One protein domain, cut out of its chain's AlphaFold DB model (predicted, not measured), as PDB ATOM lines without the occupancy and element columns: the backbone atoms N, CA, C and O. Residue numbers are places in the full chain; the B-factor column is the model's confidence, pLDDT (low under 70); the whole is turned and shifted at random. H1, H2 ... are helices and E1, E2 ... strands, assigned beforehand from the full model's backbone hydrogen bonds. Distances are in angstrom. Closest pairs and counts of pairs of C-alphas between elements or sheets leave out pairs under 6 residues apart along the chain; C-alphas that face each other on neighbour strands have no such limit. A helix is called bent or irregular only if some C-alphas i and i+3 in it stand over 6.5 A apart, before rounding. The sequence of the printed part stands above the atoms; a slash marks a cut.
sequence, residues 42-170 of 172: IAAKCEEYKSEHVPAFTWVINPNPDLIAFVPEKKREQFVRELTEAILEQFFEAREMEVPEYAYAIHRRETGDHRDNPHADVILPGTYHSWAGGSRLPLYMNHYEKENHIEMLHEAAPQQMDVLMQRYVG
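This is residues 42 to 170 of the 172 residues of an uncharacterized protein of Anaerolineae bacterium (UniProt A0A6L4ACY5). A three-strand antiparallel sheet, strongly twisted, has the long helix H3 over one face, and the second long helix H4 packs on H3, off the sheet. At one end the short helix H1 covers part of the other face, and E3 turns sharply into the small hairpin E4 and E5; H2 grazes the sheet near its other end. The printed part has 129 residues, with four named helices and five named strands in the order H1 E1 H2 H3 E2 E3 E4 E5 H4; the large sheet runs E1 E3 E2 and the class is mixed, helices and strands. The whole is compact, with a radius of gyration of the C-alphas of 16.0 A, and elongated, spanning 46 by 28 by 25 A.

H1, residues 42 to 48, begins at C-alpha 42, (151.857, 193.089, 243.748). E1, residues 56 to 61, is 16.3 A long, and H2 is residues 65 to 68. H3, residues 73 to 94, is 31.5 A long and irregular: C-alphas 74 and 77 are 7.3 A apart. E2, residues 102 to 110, is 25.7 A long, and E3, residues 116 to 125, is 29.8 A long, ending at C-alpha 125, (154.404, 184.896, 240.270). E4 is residues 127 to 129 and E5 residues 136 to 138. H4, residues 149 to 169, is 29.5 A long and ends at C-alpha 169, (184.240, 200.814, 235.475); it is neither bent nor irregular, but only just: C-alphas 155 and 158 are 6.0 A apart.

E3 is the inner strand, antiparallel to E1, with N 59 and O 122 within hydrogen-bond range at 2.8 A. E2 and E3 form a hairpin, with N 123 and O 103 at 2.8 A. H1 and H3 on opposite faces make three layers, helices on both faces of a sheet. H1 lies over E3 at a height over the sheet of 7.9 A; its closest C-alphas to E3 are those of Cys 46 and Pro 125, 5.2 A. H3 has a height of 9.7 A, and its closest C-alphas to E3 are those of Glu 77 and Pro 118, 6.1 A. E1, H2 H3, E2 form a split strand-helix-strand unit, two strands running the same way with E3 between them, and its crossover is right-handed. H4 touches H3, opposite ways at a steep tilt of 39 degrees, the closest C-alphas being those of Ile 87 and Ala 156, 5.6 A. E3 runs on into E4 at 81 degrees; in the hairpin E4 and E5, N 128 and O 137 are 2.9 A apart. Every O i to N i+4 pair is within hydrogen-bond range in H1, 16 of 18 in H3 and 16 of 17 in H4; H2 is too short for one.

The two C-alphas farthest apart, those of Asp 113 and Gly 133, are 51.3 A apart. The printed part has no cut and no long link. The mean pLDDT of the printed part is 86.3; residues 131 to 134 and 142 to 147 are under 70.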
ATOM      1  N   ILE A  42     150.946 194.219 243.936       75.94
ATOM      2  CA  ILE A  42     151.857 193.089 243.748       75.94
ATOM      3  C   ILE A  42     151.248 191.829 244.362       75.94
ATOM      4  O   ILE A  42     151.166 190.809 243.686       75.94
ATOM      5  N   ALA A  43     150.766 191.898 245.607       73.94
ATOM      6  CA  ALA A  43     150.151 190.766 246.294       73.94
ATOM      7  C   ALA A  43     148.881 190.264 245.586       73.94
ATOM      8  O   ALA A  43     148.724 189.057 245.417       73.94
ATOM      9  N   ALA A  44     148.012 191.168 245.123       78.19
ATOM     10  CA  ALA A  44     146.815 190.802 244.367       78.19
ATOM     11  C   ALA A  44     147.169 190.066 243.064       78.19
ATOM     12  O   ALA A  44     146.608 189.008 242.793       78.19
ATOM     13  N   LYS A  45     148.164 190.556 242.315       81.69
ATOM     14  CA  LYS A  45     148.651 189.879 241.104       81.69
ATOM     15  C   LYS A  45     149.369 188.560 241.398       81.69
ATOM     16  O   LYS A  45     149.291 187.643 240.594       81.69
ATOM     17  N   CYS A  46     150.066 188.422 242.535       83.12
ATOM     18  CA  CYS A  46     150.596 187.118 242.964       83.12
ATOM     19  C   CYS A  46     149.467 186.102 243.136       83.12
ATOM     20  O   CYS A  46     149.592 184.970 242.688       83.12
ATOM     21  N   GLU A  47     148.385 186.514 243.794       83.31
ATOM     22  CA  GLU A  47     147.240 185.649 244.062       83.31
ATOM     23  C   GLU A  47     146.483 185.289 242.779       83.31
ATOM     24  O   GLU A  47     146.057 184.147 242.624       83.31
ATOM     25  N   GLU A  48     146.365 186.230 241.841       87.06
ATOM     26  CA  GLU A  48     145.769 185.997 240.522       87.06
ATOM     27  C   GLU A  48     146.621 185.050 239.662       87.06
ATOM     28  O   GLU A  48     146.090 184.180 238.976       87.06
ATOM     29  N   TYR A  49     147.950 185.189 239.717       88.06
ATOM     30  CA  TYR A  49     148.897 184.469 238.856       88.06
ATOM     31  C   TYR A  49     149.634 183.331 239.573       88.06
ATOM     32  O   TYR A  49     150.727 182.922 239.160       88.06
ATOM     33  N   LYS A  50     149.073 182.805 240.661       86.12
ATOM     34  CA  LYS A  50     149.645 181.648 241.352       86.12
ATOM     35  C   LYS A  50     149.510 180.374 240.531       86.12
ATOM     36  O   LYS A  50     148.567 180.212 239.761       86.12
ATOM     37  N   SER A  51     150.436 179.444 240.733       85.19
ATOM     38  CA  SER A  51     150.205 178.054 240.343       85.19
ATOM     39  C   SER A  51     149.438 177.326 241.446       85.19
ATOM     40  O   SER A  51     149.168 177.883 242.510       85.19
ATOM     41  N   GLU A  52     149.107 176.059 241.204       84.81
ATOM     42  CA  GLU A  52     148.458 175.200 242.199       84.81
ATOM     43  C   GLU A  52     149.246 175.118 243.518       84.81
ATOM     44  O   GLU A  52     148.656 175.055 244.596       84.81
ATOM     45  N   HIS A  53     150.579 175.149 243.439       83.31
ATOM     46  CA  HIS A  53     151.454 174.908 244.588       83.31
ATOM     47  C   HIS A  53     152.289 176.118 245.002       83.31
ATOM     48  O   HIS A  53     152.749 176.169 246.141       83.31
ATOM     49  N   VAL A  54     152.504 177.089 244.111       83.69
ATOM     50  CA  VAL A  54     153.375 178.236 244.386       83.69
ATOM     51  C   VAL A  54     152.613 179.542 244.158       83.69
ATOM     52  O   VAL A  54     152.266 179.851 243.019       83.69
ATOM     53  N   PRO A  55     152.379 180.352 245.207       79.31
ATOM     54  CA  PRO A  55     151.772 181.670 245.049       79.31
ATOM     55  C   PRO A  55     152.729 182.682 244.413       79.31
ATOM     56  O   PRO A  55     152.358 183.446 243.523       79.31
ATOM     57  N   ALA A  56     153.984 182.681 244.852       85.62
ATOM     58  CA  ALA A  56     155.014 183.579 244.363       85.62
ATOM     59  C   ALA A  56     156.403 183.021 244.676       85.62
ATOM     60  O   ALA A  56     156.578 182.255 245.623       85.62
ATOM     61  N   PHE A  57     157.396 183.482 243.921       86.62
ATOM     62  CA  PHE A  57     158.804 183.343 244.265       86.62
ATOM     63  C   PHE A  57     159.352 184.685 244.745       86.62
ATOM     64  O   PHE A  57     158.932 185.746 244.282       86.62
ATOM     65  N   THR A  58     160.318 184.641 245.658       86.50
ATOM     66  CA  THR A  58     161.074 185.818 246.094       86.50
ATOM     67  C   THR A  58     162.554 185.555 245.900       86.50
ATOM     68  O   THR A  58     163.080 184.571 246.415       86.50
ATOM     69  N   TRP A  59     163.220 186.413 245.137       88.25
ATOM     70  CA  TRP A  59     164.641 186.314 244.833       88.25
ATOM     71  C   TRP A  59     165.385 187.511 245.399       88.25
ATOM     72  O   TRP A  59     164.835 188.604 245.496       88.25
ATOM     73  N   VAL A  60     166.655 187.306 245.744       89.06
ATOM     74  CA  VAL A  60     167.522 188.373 246.243       89.06
ATOM     75  C   VAL A  60     168.759 188.462 245.357       89.06
ATOM     76  O   VAL A  60     169.612 187.571 245.376       89.06
ATOM     77  N   ILE A  61     168.878 189.557 244.608       89.62
ATOM     78  CA  ILE A  61     170.072 189.867 243.818       89.62
ATOM     79  C   ILE A  61     170.976 190.752 244.664       89.62
ATOM     80  O   ILE A  61     170.716 191.936 244.879       89.62
ATOM     81  N   ASN A  62     172.036 190.146 245.185       91.12
ATOM     82  CA  ASN A  62     172.929 190.767 246.151       91.12
ATOM     83  C   ASN A  62     174.376 190.669 245.653       91.12
ATOM     84  O   ASN A  62     175.039 189.658 245.907       91.12
ATOM     85  N   PRO A  63     174.852 191.680 244.909       91.25
ATOM     86  CA  PRO A  63     176.187 191.662 244.333       91.25
ATOM     87  C   PRO A  63     177.281 191.672 245.407       91.25
ATOM     88  O   PRO A  63     177.084 192.086 246.555       91.25
ATOM     89  N   ASN A  64     178.471 191.206 245.022       91.25
ATOM     90  CA  ASN A  64     179.630 191.218 245.907       91.25
ATOM     91  C   ASN A  64     180.004 192.682 246.247       91.25
ATOM     92  O   ASN A  64     180.289 193.450 245.322       91.25
ATOM     93  N   PRO A  65     180.045 193.074 247.536       91.44
ATOM     94  CA  PRO A  65     180.370 194.443 247.936       91.44
ATOM     95  C   PRO A  65     181.754 194.908 247.467       91.44
ATOM     96  O   PRO A  65     181.941 196.098 247.224       91.44
ATOM     97  N   ASP A  66     182.712 193.994 247.297       92.25
ATOM     98  CA  ASP A  66     184.039 194.323 246.770       92.25
ATOM     99  C   ASP A  66     183.962 194.794 245.316       92.25
ATOM    100  O   ASP A  66     184.671 195.717 244.931       92.25
ATOM    101  N   LEU A  67     183.058 194.218 244.519       91.94
ATOM    102  CA  LEU A  67     182.845 194.634 243.133       91.94
ATOM    103  C   LEU A  67     182.057 195.943 243.058       91.94
ATOM    104  O   LEU A  67     182.416 196.853 242.315       91.94
ATOM    105  N   ILE A  68     181.029 196.077 243.896       93.62
ATOM    106  CA  ILE A  68     180.230 197.305 243.994       93.62
ATOM    107  C   ILE A  68     181.064 198.503 244.452       93.62
ATOM    108  O   ILE A  68     180.783 199.634 244.051       93.62
ATOM    109  N   ALA A  69     182.122 198.279 245.233       92.62
ATOM    110  CA  ALA A  69     183.028 199.339 245.652       92.62
ATOM    111  C   ALA A  69     183.676 200.078 244.464       92.62
ATOM    112  O   ALA A  69     183.871 201.290 244.563       92.62
ATOM    113  N   PHE A  70     183.934 199.390 243.343       94.06
ATOM    114  CA  PHE A  70     184.481 199.999 242.123       94.06
ATOM    115  C   PHE A  70     183.462 200.847 241.355       94.06
ATOM    116  O   PHE A  70     183.842 201.753 240.615       94.06
ATOM    117  N   VAL A  71     182.166 200.585 241.529       94.94
ATOM    118  CA  VAL A  71     181.113 201.379 240.898       94.94
ATOM    119  C   VAL A  71     180.991 202.717 241.641       94.94
ATOM    120  O   VAL A  71     180.855 202.716 242.873       94.94
ATOM    121  N   PRO A  72     180.989 203.871 240.936       94.06
ATOM    122  CA  PRO A  72     180.801 205.174 241.569       94.06
ATOM    123  C   PRO A  72     179.541 205.193 242.434       94.06
ATOM    124  O   PRO A  72     178.477 204.789 241.974       94.06
ATOM    125  N   GLU A  73     179.633 205.704 243.663       91.94
ATOM    126  CA  GLU A  73     178.564 205.612 244.672       91.94
ATOM    127  C   GLU A  73     177.191 206.070 244.151       91.94
ATOM    128  O   GLU A  73     176.190 205.366 244.282       91.94
ATOM    129  N   LYS A  74     177.162 207.204 243.437       92.25
ATOM    130  CA  LYS A  74     175.943 207.767 242.827       92.25
ATOM    131  C   LYS A  74     175.312 206.876 241.747       92.25
ATOM    132  O   LYS A  74     174.162 207.094 241.385       92.25
ATOM    133  N   LYS A  75     176.056 205.905 241.217       95.38
ATOM    134  CA  LYS A  75     175.637 204.967 240.168       95.38
ATOM    135  C   LYS A  75     175.317 203.564 240.694       95.38
ATOM    136  O   LYS A  75     174.740 202.787 239.944       95.38
ATOM    137  N   ARG A  76     175.644 203.228 241.949       94.25
ATOM    138  CA  ARG A  76     175.494 201.860 242.493       94.25
ATOM    139  C   ARG A  76     174.060 201.348 242.462       94.25
ATOM    140  O   ARG A  76     173.828 200.206 242.102       94.25
ATOM    141  N   GLU A  77     173.088 202.191 242.794       93.31
ATOM    142  CA  GLU A  77     171.678 201.794 242.731       93.31
ATOM    143  C   GLU A  77     171.231 201.500 241.295       93.31
ATOM    144  O   GLU A  77     170.617 200.467 241.054       93.31
ATOM    145  N   GLN A  78     171.589 202.366 240.340       94.69
ATOM    146  CA  GLN A  78     171.294 202.144 238.922       94.69
ATOM    147  C   GLN A  78     171.977 200.873 238.403       94.69
ATOM    148  O   GLN A  78     171.353 200.091 237.697       94.69
ATOM    149  N   PHE A  79     173.226 200.638 238.805       95.50
ATOM    150  CA  PHE A  79     173.951 199.414 238.485       95.50
ATOM    151  C   PHE A  79     173.201 198.169 238.972       95.50
ATOM    152  O   PHE A  79     173.032 197.228 238.209       95.50
ATOM    153  N   VAL A  80     172.701 198.164 240.215       94.81
ATOM    154  CA  VAL A  80     171.956 197.013 240.758       94.81
ATOM    155  C   VAL A  80     170.605 196.824 240.072       94.81
ATOM    156  O   VAL A  80     170.201 195.682 239.866       94.81
ATOM    157  N   ARG A  81     169.923 197.908 239.678       95.19
ATOM    158  CA  ARG A  81     168.701 197.825 238.858       95.19
ATOM    159  C   ARG A  81     168.985 197.118 237.535       95.19
ATOM    160  O   ARG A  81     168.374 196.093 237.260       95.19
ATOM    161  N   GLU A  82     169.965 197.610 236.781       96.38
ATOM    162  CA  GLU A  82     170.341 197.032 235.485       96.38
ATOM    163  C   GLU A  82     170.839 195.588 235.625       96.38
ATOM    164  O   GLU A  82     170.460 194.735 234.833       96.38
ATOM    165  N   LEU A  83     171.621 195.288 236.667       95.94
ATOM    166  CA  LEU A  83     172.088 193.930 236.948       95.94
ATOM    167  C   LEU A  83     170.921 192.981 237.232       95.94
ATOM    168  O   LEU A  83     170.912 191.858 236.746       95.94
ATOM    169  N   THR A  84     169.939 193.425 238.015       95.06
ATOM    170  CA  THR A  84     168.764 192.615 238.365       95.06
ATOM    171  C   THR A  84     167.955 192.261 237.125       95.06
ATOM    172  O   THR A  84     167.591 191.103 236.936       95.06
ATOM    173  N   GLU A  85     167.697 193.254 236.278       95.62
ATOM    174  CA  GLU A  85     166.903 193.096 235.061       95.62
ATOM    175  C   GLU A  85     167.635 192.216 234.042       95.62
ATOM    176  O   GLU A  85     167.056 191.248 233.559       95.62
ATOM    177  N   ALA A  86     168.934 192.449 233.823       95.81
ATOM    178  CA  ALA A  86     169.743 191.654 232.902       95.81
ATOM    179  C   ALA A  86     169.892 190.186 233.342       95.81
ATOM    180  O   ALA A  86     169.882 189.285 232.505       95.81
ATOM    181  N   ILE A  87     170.008 189.918 234.652       94.88
ATOM    182  CA  ILE A  87     170.051 188.543 235.177       94.88
ATOM    183  C   ILE A  87     168.729 187.821 234.921       94.88
ATOM    184  O   ILE A  87     168.748 186.661 234.518       94.88
ATOM    185  N   LEU A  88     167.594 188.482 235.174       93.44
ATOM    186  CA  LEU A  88     166.274 187.903 234.924       93.44
ATOM    187  C   LEU A  88     166.084 187.610 233.435       93.44
ATOM    188  O   LEU A  88     165.708 186.493 233.091       93.44
ATOM    189  N   GLU A  89     166.388 188.581 232.572       94.06
ATOM    190  CA  GLU A  89     166.300 188.432 231.116       94.06
ATOM    191  C   GLU A  89     167.137 187.246 230.630       94.06
ATOM    192  O   GLU A  89     166.583 186.318 230.046       94.06
ATOM    193  N   GLN A  90     168.431 187.208 230.965       93.56
ATOM    194  CA  GLN A  90     169.308 186.118 230.537       93.56
ATOM    195  C   GLN A  90     168.870 184.757 231.095       93.56
ATOM    196  O   GLN A  90     168.941 183.747 230.397       93.56
ATOM    197  N   PHE A  91     168.429 184.705 232.355       92.25
ATOM    198  CA  PHE A  91     167.996 183.454 232.969       92.25
ATOM    199  C   PHE A  91     166.759 182.868 232.279       92.25
ATOM    200  O   PHE A  91     166.720 181.667 232.023       92.25
ATOM    201  N   PHE A  92     165.745 183.688 231.996       91.38
ATOM    202  CA  PHE A  92     164.536 183.207 231.329       91.38
ATOM    203  C   PHE A  92     164.767 182.940 229.839       91.38
ATOM    204  O   PHE A  92     164.242 181.953 229.326       91.38
ATOM    205  N   GLU A  93     165.627 183.716 229.172       90.56
ATOM    206  CA  GLU A  93     166.061 183.439 227.798       90.56
ATOM    207  C   GLU A  93     166.768 182.080 227.689       90.56
ATOM    208  O   GLU A  93     166.420 181.277 226.827       90.56
ATOM    209  N   ALA A  94     167.690 181.767 228.607       89.00
ATOM    210  CA  ALA A  94     168.386 180.476 228.646       89.00
ATOM    211  C   ALA A  94     167.449 179.279 228.889       89.00
ATOM    212  O   ALA A  94     167.815 178.138 228.607       89.00
ATOM    213  N   ARG A  95     166.244 179.537 229.409       86.94
ATOM    214  CA  ARG A  95     165.178 178.550 229.608       86.94
ATOM    215  C   ARG A  95     164.163 178.516 228.470       86.94
ATOM    216  O   ARG A  95     163.175 177.800 228.575       86.94
ATOM    217  N   GLU A  96     164.367 179.317 227.424       87.81
ATOM    218  CA  GLU A  96     163.420 179.478 226.318       87.81
ATOM    219  C   GLU A  96     162.021 179.912 226.811       87.81
ATOM    220  O   GLU A  96     160.979 179.496 226.298       87.81
ATOM    221  N   MET A  97     161.994 180.762 227.845       88.06
ATOM    222  CA  MET A  97     160.786 181.247 228.514       88.06
ATOM    223  C   MET A  97     160.665 182.768 228.407       88.06
ATOM    224  O   MET A  97     161.660 183.490 228.402       88.06
ATOM    225  N   GLU A  98     159.431 183.276 228.386       88.50
ATOM    226  CA  GLU A  98     159.210 184.700 228.648       88.50
ATOM    227  C   GLU A  98     159.577 185.028 230.093       88.50
ATOM    228  O   GLU A  98     159.316 184.241 231.011       88.50
ATOM    229  N   VAL A  99     160.136 186.220 230.298       90.12
ATOM    230  CA  VAL A  99     160.310 186.775 231.639       90.12
ATOM    231  C   VAL A  99     158.908 186.980 232.234       90.12
ATOM    232  O   VAL A  99     158.125 187.743 231.667       90.12
ATOM    233  N   PRO A 100     158.556 186.326 233.355       90.50
ATOM    234  CA  PRO A 100     157.275 186.541 234.014       90.50
ATOM    235  C   PRO A 100     157.173 187.982 234.508       90.50
ATOM    236  O   PRO A 100     158.190 188.598 234.817       90.50
ATOM    237  N   GLU A 101     155.960 188.491 234.700       89.94
ATOM    238  CA  GLU A 101     155.766 189.809 235.299       89.94
ATOM    239  C   GLU A 101     156.379 189.846 236.700       89.94
ATOM    240  O   GLU A 101     156.154 188.955 237.521       89.94
ATOM    241  N   TYR A 102     157.132 190.893 237.018       90.69
ATOM    242  CA  TYR A 102     157.820 190.987 238.300       90.69
ATOM    243  C   TYR A 102     157.748 192.386 238.887       90.69
ATOM    244  O   TYR A 102     157.394 193.374 238.248       90.69
ATOM    245  N   ALA A 103     158.048 192.462 240.174       88.19
ATOM    246  CA  ALA A 103     158.330 193.721 240.834       88.19
ATOM    247  C   ALA A 103     159.558 193.525 241.699       88.19
ATOM    248  O   ALA A 103     159.794 192.427 242.213       88.19
ATOM    249  N   TYR A 104     160.331 194.585 241.879       89.81
ATOM    250  CA  TYR A 104     161.470 194.536 242.780       89.81
ATOM    251  C   TYR A 104     161.653 195.846 243.533       89.81
ATOM    252  O   TYR A 104     161.266 196.913 243.057       89.81
ATOM    253  N   ALA A 105     162.239 195.760 244.720       87.12
ATOM    254  CA  ALA A 105     162.645 196.914 245.508       87.12
ATOM    255  C   ALA A 105     164.164 196.904 245.665       87.12
ATOM    256  O   ALA A 105     164.759 195.852 245.898       87.12
ATOM    257  N   ILE A 106     164.794 198.078 245.562       87.75
ATOM    258  CA  ILE A 106     166.215 198.224 245.888       87.75
ATOM    259  C   ILE A 106     166.362 198.660 247.338       87.75
ATOM    260  O   ILE A 106     165.866 199.711 247.758       87.75
ATOM    261  N   HIS A 107     167.086 197.855 248.102       87.00
ATOM    262  CA  HIS A 107     167.452 198.132 249.478       87.00
ATOM    263  C   HIS A 107     168.938 198.452 249.556       87.00
ATOM    264  O   HIS A 107     169.763 197.824 248.898       87.00
ATOM    265  N   ARG A 108     169.293 199.420 250.400       85.06
ATOM    266  CA  ARG A 108     170.686 199.719 250.735       85.06
ATOM    267  C   ARG A 108     170.977 199.116 252.090       85.06
ATOM    268  O   ARG A 108     170.304 199.443 253.066       85.06
ATOM    269  N   ARG A 109     171.953 198.217 252.133       82.31
ATOM    270  CA  ARG A 109     172.534 197.744 253.385       82.31
ATOM    271  C   ARG A 109     173.955 198.250 253.472       82.31
ATOM    272  O   ARG A 109     174.652 198.354 252.465       82.31
ATOM    273  N   GLU A 110     174.373 198.511 254.691       82.50
ATOM    274  CA  GLU A 110     175.766 198.759 254.982       82.50
ATOM    275  C   GLU A 110     176.439 197.424 255.312       82.50
ATOM    276  O   GLU A 110     175.862 196.549 255.965       82.50
ATOM    277  N   THR A 111     177.638 197.225 254.785       81.62
ATOM    278  CA  THR A 111     178.495 196.090 255.147       81.62
ATOM    279  C   THR A 111     179.108 196.306 256.533       81.62
ATOM    280  O   THR A 111     179.099 197.416 257.057       81.62
ATOM    281  N   GLY A 112     179.652 195.249 257.148       78.75
ATOM    282  CA  GLY A 112     180.279 195.359 258.474       78.75
ATOM    283  C   GLY A 112     181.474 196.322 258.529       78.75
ATOM    284  O   GLY A 112     181.843 196.762 259.610       78.75
ATOM    285  N   ASP A 113     182.053 196.662 257.375       85.62
ATOM    286  CA  ASP A 113     183.125 197.643 257.186       85.62
ATOM    287  C   ASP A 113     182.625 198.981 256.603       85.62
ATOM    288  O   ASP A 113     183.387 199.718 255.980       85.62
ATOM    289  N   HIS A 114     181.350 199.319 256.825       84.44
ATOM    290  CA  HIS A 114     180.741 200.615 256.509       84.44
ATOM    291  C   HIS A 114     180.632 200.972 255.012       84.44
ATOM    292  O   HIS A 114     180.472 202.140 254.653       84.44
ATOM    293  N   ARG A 115     180.691 199.990 254.101       85.75
ATOM    294  CA  ARG A 115     180.496 200.229 252.657       85.75
ATOM    295  C   ARG A 115     179.031 200.081 252.256       85.75
ATOM    296  O   ARG A 115     178.389 199.094 252.628       85.75
ATOM    297  N   ASP A 116     178.548 201.014 251.435       87.06
ATOM    298  CA  ASP A 116     177.231 200.945 250.786       87.06
ATOM    299  C   ASP A 116     177.154 199.746 249.830       87.06
ATOM    300  O   ASP A 116     177.965 199.626 248.907       87.06
ATOM    301  N   ASN A 117     176.172 198.871 250.055       87.81
ATOM    302  CA  ASN A 117     175.935 197.670 249.263       87.81
ATOM    303  C   ASN A 117     174.441 197.523 248.910       87.81
ATOM    304  O   ASN A 117     173.695 196.846 249.630       87.81
ATOM    305  N   PRO A 118     173.961 198.173 247.836       91.81
ATOM    306  CA  PRO A 118     172.601 197.974 247.359       91.81
ATOM    307  C   PRO A 118     172.342 196.532 246.893       91.81
ATOM    308  O   PRO A 118     173.214 195.884 246.319       91.81
ATOM    309  N   HIS A 119     171.125 196.041 247.118       91.81
ATOM    310  CA  HIS A 119     170.621 194.750 246.636       91.81
ATOM    311  C   HIS A 119     169.154 194.874 246.219       91.81
ATOM    312  O   HIS A 119     168.456 195.783 246.675       91.81
ATOM    313  N   ALA A 120     168.699 193.964 245.362       91.62
ATOM    314  CA  ALA A 120     167.314 193.901 244.916       91.62
ATOM    315  C   ALA A 120     166.574 192.726 245.558       91.62
ATOM    316  O   ALA A 120     167.046 191.590 245.482       91.62
ATOM    317  N   ASP A 121     165.397 193.002 246.110       90.44
ATOM    318  CA  ASP A 121     164.410 191.992 246.489       90.44
ATOM    319  C   ASP A 121     163.371 191.912 245.366       90.44
ATOM    320  O   ASP A 121     162.572 192.831 245.182       90.44
ATOM    321  N   VAL A 122     163.407 190.832 244.589       90.31
ATOM    322  CA  VAL A 122     162.535 190.582 243.435       90.31
ATOM    323  C   VAL A 122     161.413 189.645 243.850       90.31
ATOM    324  O   VAL A 122     161.641 188.651 244.536       90.31
ATOM    325  N   ILE A 123     160.199 189.911 243.383       88.50
ATOM    326  CA  ILE A 123     159.061 189.013 243.531       88.50
ATOM    327  C   ILE A 123     158.606 188.606 242.127       88.50
ATOM    328  O   ILE A 123     158.314 189.475 241.300       88.50
ATOM    329  N   LEU A 124     158.412 187.299 241.909       89.44
ATOM    330  CA  LEU A 124     157.840 186.684 240.693       89.44
ATOM    331  C   LEU A 124     156.546 185.898 241.018       89.44
ATOM    332  O   LEU A 124     156.366 185.497 242.172       89.44
ATOM    333  N   PRO A 125     155.591 185.735 240.089       89.44
ATOM    334  CA  PRO A 125     154.404 184.896 240.270       89.44
ATOM    335  C   PRO A 125     154.739 183.412 240.144       89.44
ATOM    336  O   PRO A 125     155.803 183.036 239.660       89.44
ATOM    337  N   GLY A 126     153.817 182.558 240.589       88.56
ATOM    338  CA  GLY A 126     153.943 181.109 240.441       88.56
ATOM    339  C   GLY A 126     153.726 180.591 239.019       88.56
ATOM    340  O   GLY A 126     153.833 179.387 238.802       88.56
ATOM    341  N   THR A 127     153.398 181.464 238.065       90.81
ATOM    342  CA  THR A 127     153.133 181.132 236.659       90.81
ATOM    343  C   THR A 127     153.737 182.172 235.718       90.81
ATOM    344  O   THR A 127     153.978 183.301 236.132       90.81
ATOM    345  N   TYR A 128     153.916 181.828 234.445       90.12
ATOM    346  CA  TYR A 128     154.420 182.717 233.390       90.12
ATOM    347  C   TYR A 128     153.587 182.579 232.106       90.12
ATOM    348  O   TYR A 128     152.847 181.603 231.951       90.12
ATOM    349  N   HIS A 129     153.687 183.547 231.193       87.06
ATOM    350  CA  HIS A 129     153.020 183.480 229.891       87.06
ATOM    351  C   HIS A 129     153.790 182.585 228.911       87.06
ATOM    352  O   HIS A 129     155.006 182.679 228.773       87.06
ATOM    353  N   SER A 130     153.073 181.678 228.238       81.31
ATOM    354  CA  SER A 130     153.658 180.816 227.208       81.31
ATOM    355  C   SER A 130     153.375 181.347 225.803       81.31
ATOM    356  O   SER A 130     152.219 181.586 225.439       81.31
ATOM    357  N   TRP A 131     154.426 181.435 224.979       68.69
ATOM    358  CA  TRP A 131     154.338 181.820 223.563       68.69
ATOM    359  C   TRP A 131     153.372 180.940 222.753       68.69
ATOM    360  O   TRP A 131     152.742 181.398 221.804       68.69
ATOM    361  N   ALA A 132     153.255 179.659 223.117       66.31
ATOM    362  CA  ALA A 132     152.598 178.643 222.298       66.31
ATOM    363  C   ALA A 132     151.060 178.612 222.406       66.31
ATOM    364  O   ALA A 132     150.419 177.939 221.600       66.31
ATOM    365  N   GLY A 133     150.445 179.302 223.374       60.62
ATOM    366  CA  GLY A 133     149.000 179.135 223.587       60.62
ATOM    367  C   GLY A 133     148.272 180.209 224.386       60.62
ATOM    368  O   GLY A 133     147.110 179.991 224.729       60.62
ATOM    369  N   GLY A 134     148.918 181.325 224.743       67.56
ATOM    370  CA  GLY A 134     148.289 182.424 225.499       67.56
ATOM    371  C   GLY A 134     147.829 182.055 226.919       67.56
ATOM    372  O   GLY A 134     147.318 182.904 227.645       67.56
ATOM    373  N   SER A 135     148.022 180.801 227.330       80.50
ATOM    374  CA  SER A 135     147.701 180.286 228.658       80.50
ATOM    375  C   SER A 135     148.906 180.448 229.581       80.50
ATOM    376  O   SER A 135     150.054 180.294 229.145       80.50
ATOM    377  N   ARG A 136     148.647 180.745 230.861       88.94
ATOM    378  CA  ARG A 136     149.692 180.797 231.888       88.94
ATOM    379  C   ARG A 136     150.102 179.381 232.286       88.94
ATOM    380  O   ARG A 136     149.240 178.551 232.571       88.94
ATOM    381  N   LEU A 137     151.403 179.115 232.310       89.56
ATOM    382  CA  LEU A 137     151.968 177.833 232.732       89.56
ATOM    383  C   LEU A 137     152.622 177.967 234.113       89.56
ATOM    384  O   LEU A 137     153.143 179.040 234.425       89.56
ATOM    385  N   PRO A 138     152.616 176.915 234.953       89.44
ATOM    386  CA  PRO A 138     153.342 176.928 236.216       89.44
ATOM    387  C   PRO A 138     154.832 177.199 236.009       89.44
ATOM    388  O   PRO A 138     155.475 176.610 235.143       89.44
ATOM    389  N   LEU A 139     155.383 178.089 236.829       86.88
ATOM    390  CA  LEU A 139     156.805 178.368 236.869       86.88
ATOM    391  C   LEU A 139     157.480 177.376 237.818       86.88
ATOM    392  O   LEU A 139     157.341 177.481 239.038       86.88
ATOM    393  N   TYR A 140     158.224 176.425 237.261       83.12
ATOM    394  CA  TYR A 140     159.004 175.469 238.042       83.12
ATOM    395  C   TYR A 140     160.429 175.978 238.281       83.12
ATOM    396  O   TYR A 140     161.047 176.592 237.408       83.12
ATOM    397  N   MET A 141     160.916 175.753 239.504       77.31
ATOM    398  CA  MET A 141     162.267 176.094 239.980       77.31
ATOM    399  C   MET A 141     162.898 174.930 240.763       77.31
ATOM    400  O   MET A 141     163.884 175.110 241.477       77.31
ATOM    401  N   ASN A 142     162.286 173.744 240.712       67.50
ATOM    402  CA  ASN A 142     162.739 172.572 241.450       67.50
ATOM    403  C   ASN A 142     163.846 171.838 240.676       67.50
ATOM    404  O   ASN A 142     163.872 171.808 239.458       67.50
ATOM    405  N   HIS A 143     164.749 171.188 241.405       54.47
ATOM    406  CA  HIS A 143     165.849 170.396 240.838       54.47
ATOM    407  C   HIS A 143     165.378 169.032 240.264       54.47
ATOM    408  O   HIS A 143     166.184 168.203 239.851       54.47
ATOM    409  N   TYR A 144     164.074 168.734 240.325       47.41
ATOM    410  CA  TYR A 144     163.530 167.412 239.988       47.41
ATOM    411  C   TYR A 144     163.261 167.216 238.490       47.41
ATOM    412  O   TYR A 144     163.131 166.074 238.049       47.41
ATOM    413  N   GLU A 145     163.213 168.295 237.707       53.62
ATOM    414  CA  GLU A 145     163.193 168.220 236.246       53.62
ATOM    415  C   GLU A 145     164.614 168.345 235.674       53.62
ATOM    416  O   GLU A 145     165.560 168.685 236.377       53.62
ATOM    417  N   LYS A 146     164.793 168.001 234.394       53.69
ATOM    418  CA  LYS A 146     166.095 167.851 233.707       53.69
ATOM    419  C   LYS A 146     166.938 169.140 233.600       53.69
ATOM    420  O   LYS A 146     167.960 169.126 232.919       53.69
ATOM    421  N   GLU A 147     166.530 170.229 234.241       61.94
ATOM    422  CA  GLU A 147     167.126 171.557 234.130       61.94
ATOM    423  C   GLU A 147     167.724 172.010 235.469       61.94
ATOM    424  O   GLU A 147     167.051 172.089 236.496       61.94
ATOM    425  N   ASN A 148     169.018 172.342 235.464       74.69
ATOM    426  CA  ASN A 148     169.712 172.842 236.647       74.69
ATOM    427  C   ASN A 148     169.543 174.365 236.770       74.69
ATOM    428  O   ASN A 148     170.463 175.139 236.510       74.69
ATOM    429  N   HIS A 149     168.348 174.809 237.163       76.25
ATOM    430  CA  HIS A 149     168.004 176.236 237.243       76.25
ATOM    431  C   HIS A 149     168.926 177.041 238.179       76.25
ATOM    432  O   HIS A 149     169.150 178.232 237.969       76.25
ATOM    433  N   ILE A 150     169.468 176.398 239.217       74.62
ATOM    434  CA  ILE A 150     170.420 177.030 240.137       74.62
ATOM    435  C   ILE A 150     171.734 177.315 239.407       74.62
ATOM    436  O   ILE A 150     172.253 178.424 239.498       74.62
ATOM    437  N   GLU A 151     172.248 176.348 238.649       76.56
ATOM    438  CA  GLU A 151     173.458 176.525 237.841       76.56
ATOM    439  C   GLU A 151     173.266 177.594 236.762       76.56
ATOM    440  O   GLU A 151     174.103 178.481 236.650       76.56
ATOM    441  N   MET A 152     172.114 177.621 236.083       84.12
ATOM    442  CA  MET A 152     171.781 178.684 235.123       84.12
ATOM    443  C   MET A 152     171.817 180.086 235.761       84.12
ATOM    444  O   MET A 152     172.338 181.029 235.169       84.12
ATOM    445  N   LEU A 153     171.331 180.242 237.000       83.06
ATOM    446  CA  LEU A 153     171.447 181.509 237.742       83.06
ATOM    447  C   LEU A 153     172.897 181.822 238.136       83.06
ATOM    448  O   LEU A 153     173.304 182.987 238.114       83.06
ATOM    449  N   HIS A 154     173.687 180.798 238.466       78.25
ATOM    450  CA  HIS A 154     175.124 180.929 238.716       78.25
ATOM    451  C   HIS A 154     175.949 181.203 237.455       78.25
ATOM    452  O   HIS A 154     177.087 181.646 237.588       78.25
ATOM    453  N   GLU A 155     175.401 180.995 236.262       84.81
ATOM    454  CA  GLU A 155     176.018 181.389 234.996       84.81
ATOM    455  C   GLU A 155     175.610 182.806 234.587       84.81
ATOM    456  O   GLU A 155     176.478 183.624 234.277       84.81
ATOM    457  N   ALA A 156     174.315 183.129 234.657       87.94
ATOM    458  CA  ALA A 156     173.800 184.441 234.269       87.94
ATOM    459  C   ALA A 156     174.358 185.570 235.154       87.94
ATOM    460  O   ALA A 156     174.790 186.612 234.660       87.94
ATOM    461  N   ALA A 157     174.409 185.369 236.476       88.81
ATOM    462  CA  ALA A 157     174.802 186.434 237.398       88.81
ATOM    463  C   ALA A 157     176.259 186.911 237.248       88.81
ATOM    464  O   ALA A 157     176.467 188.126 237.181       88.81
ATOM    465  N   PRO A 158     177.280 186.033 237.170       89.00
ATOM    466  CA  PRO A 158     178.647 186.468 236.888       89.00
ATOM    467  C   PRO A 158     178.799 187.108 235.510       89.00
ATOM    468  O   PRO A 158     179.460 188.134 235.401       89.00
ATOM    469  N   GLN A 159     178.150 186.557 234.478       92.44
ATOM    470  CA  GLN A 159     178.254 187.097 233.120       92.44
ATOM    471  C   GLN A 159     177.711 188.528 233.038       92.44
ATOM    472  O   GLN A 159     178.399 189.417 232.537       92.44
ATOM    473  N   GLN A 160     176.522 188.787 233.592       95.31
ATOM    474  CA  GLN A 160     175.958 190.141 233.595       95.31
ATOM    475  C   GLN A 160     176.731 191.103 234.491       95.31
ATOM    476  O   GLN A 160     176.828 192.294 234.186       95.31
ATOM    477  N   MET A 161     177.338 190.600 235.566       93.62
ATOM    478  CA  MET A 161     178.249 191.410 236.361       93.62
ATOM    479  C   MET A 161     179.458 191.849 235.543       93.62
ATOM    480  O   MET A 161     179.782 193.030 235.567       93.62
ATOM    481  N   ASP A 162     180.100 190.943 234.808       93.62
ATOM    482  CA  ASP A 162     181.264 191.273 233.984       93.62
ATOM    483  C   ASP A 162     180.896 192.305 232.906       93.62
ATOM    484  O   ASP A 162     181.574 193.327 232.770       93.62
ATOM    485  N   VAL A 163     179.765 192.112 232.217       94.56
ATOM    486  CA  VAL A 163     179.241 193.060 231.215       94.56
ATOM    487  C   VAL A 163     179.012 194.449 231.818       94.56
ATOM    488  O   VAL A 163     179.451 195.462 231.263       94.56
ATOM    489  N   LEU A 164     178.340 194.531 232.968       95.31
ATOM    490  CA  LEU A 164     178.047 195.820 233.594       95.31
ATOM    491  C   LEU A 164     179.284 196.452 234.228       95.31
ATOM    492  O   LEU A 164     179.444 197.670 234.152       95.31
ATOM    493  N   MET A 165     180.186 195.665 234.808       94.44
ATOM    494  CA  MET A 165     181.460 196.167 235.323       94.44
ATOM    495  C   MET A 165     182.294 196.764 234.193       94.44
ATOM    496  O   MET A 165     182.823 197.866 234.361       94.44
ATOM    497  N   GLN A 166     182.313 196.137 233.012       94.81
ATOM    498  CA  GLN A 166     182.954 196.720 231.836       94.81
ATOM    499  C   GLN A 166     182.368 198.087 231.488       94.81
ATOM    500  O   GLN A 166     183.104 199.049 231.279       94.81
ATOM    501  N   ARG A 167     181.040 198.208 231.479       94.50
ATOM    502  CA  ARG A 167     180.358 199.459 231.128       94.50
ATOM    503  C   ARG A 167     180.527 200.568 232.175       94.50
ATOM    504  O   ARG A 167     180.603 201.740 231.808       94.50
ATOM    505  N   TYR A 168     180.520 200.236 233.465       93.62
ATOM    506  CA  TYR A 168     180.529 201.231 234.548       93.62
ATOM    507  C   TYR A 168     181.926 201.601 235.039       93.62
ATOM    508  O   TYR A 168     182.101 202.718 235.537       93.62
ATOM    509  N   VAL A 169     182.883 200.678 234.930       93.25
ATOM    510  CA  VAL A 169     184.240 200.814 235.475       93.25
ATOM    511  C   VAL A 169     185.292 200.861 234.363       93.25
ATOM    512  O   VAL A 169     186.284 201.563 234.532       93.25
ATOM    513  N   GLY A 170     185.062 200.201 233.219       85.12
ATOM    514  CA  GLY A 170     186.028 200.131 232.114       85.12
ATOM    515  C   GLY A 170     187.194 199.196 232.429       85.12
ATOM    516  O   GLY A 170     188.333 199.640 232.513       85.12
TER     517      GLY A 170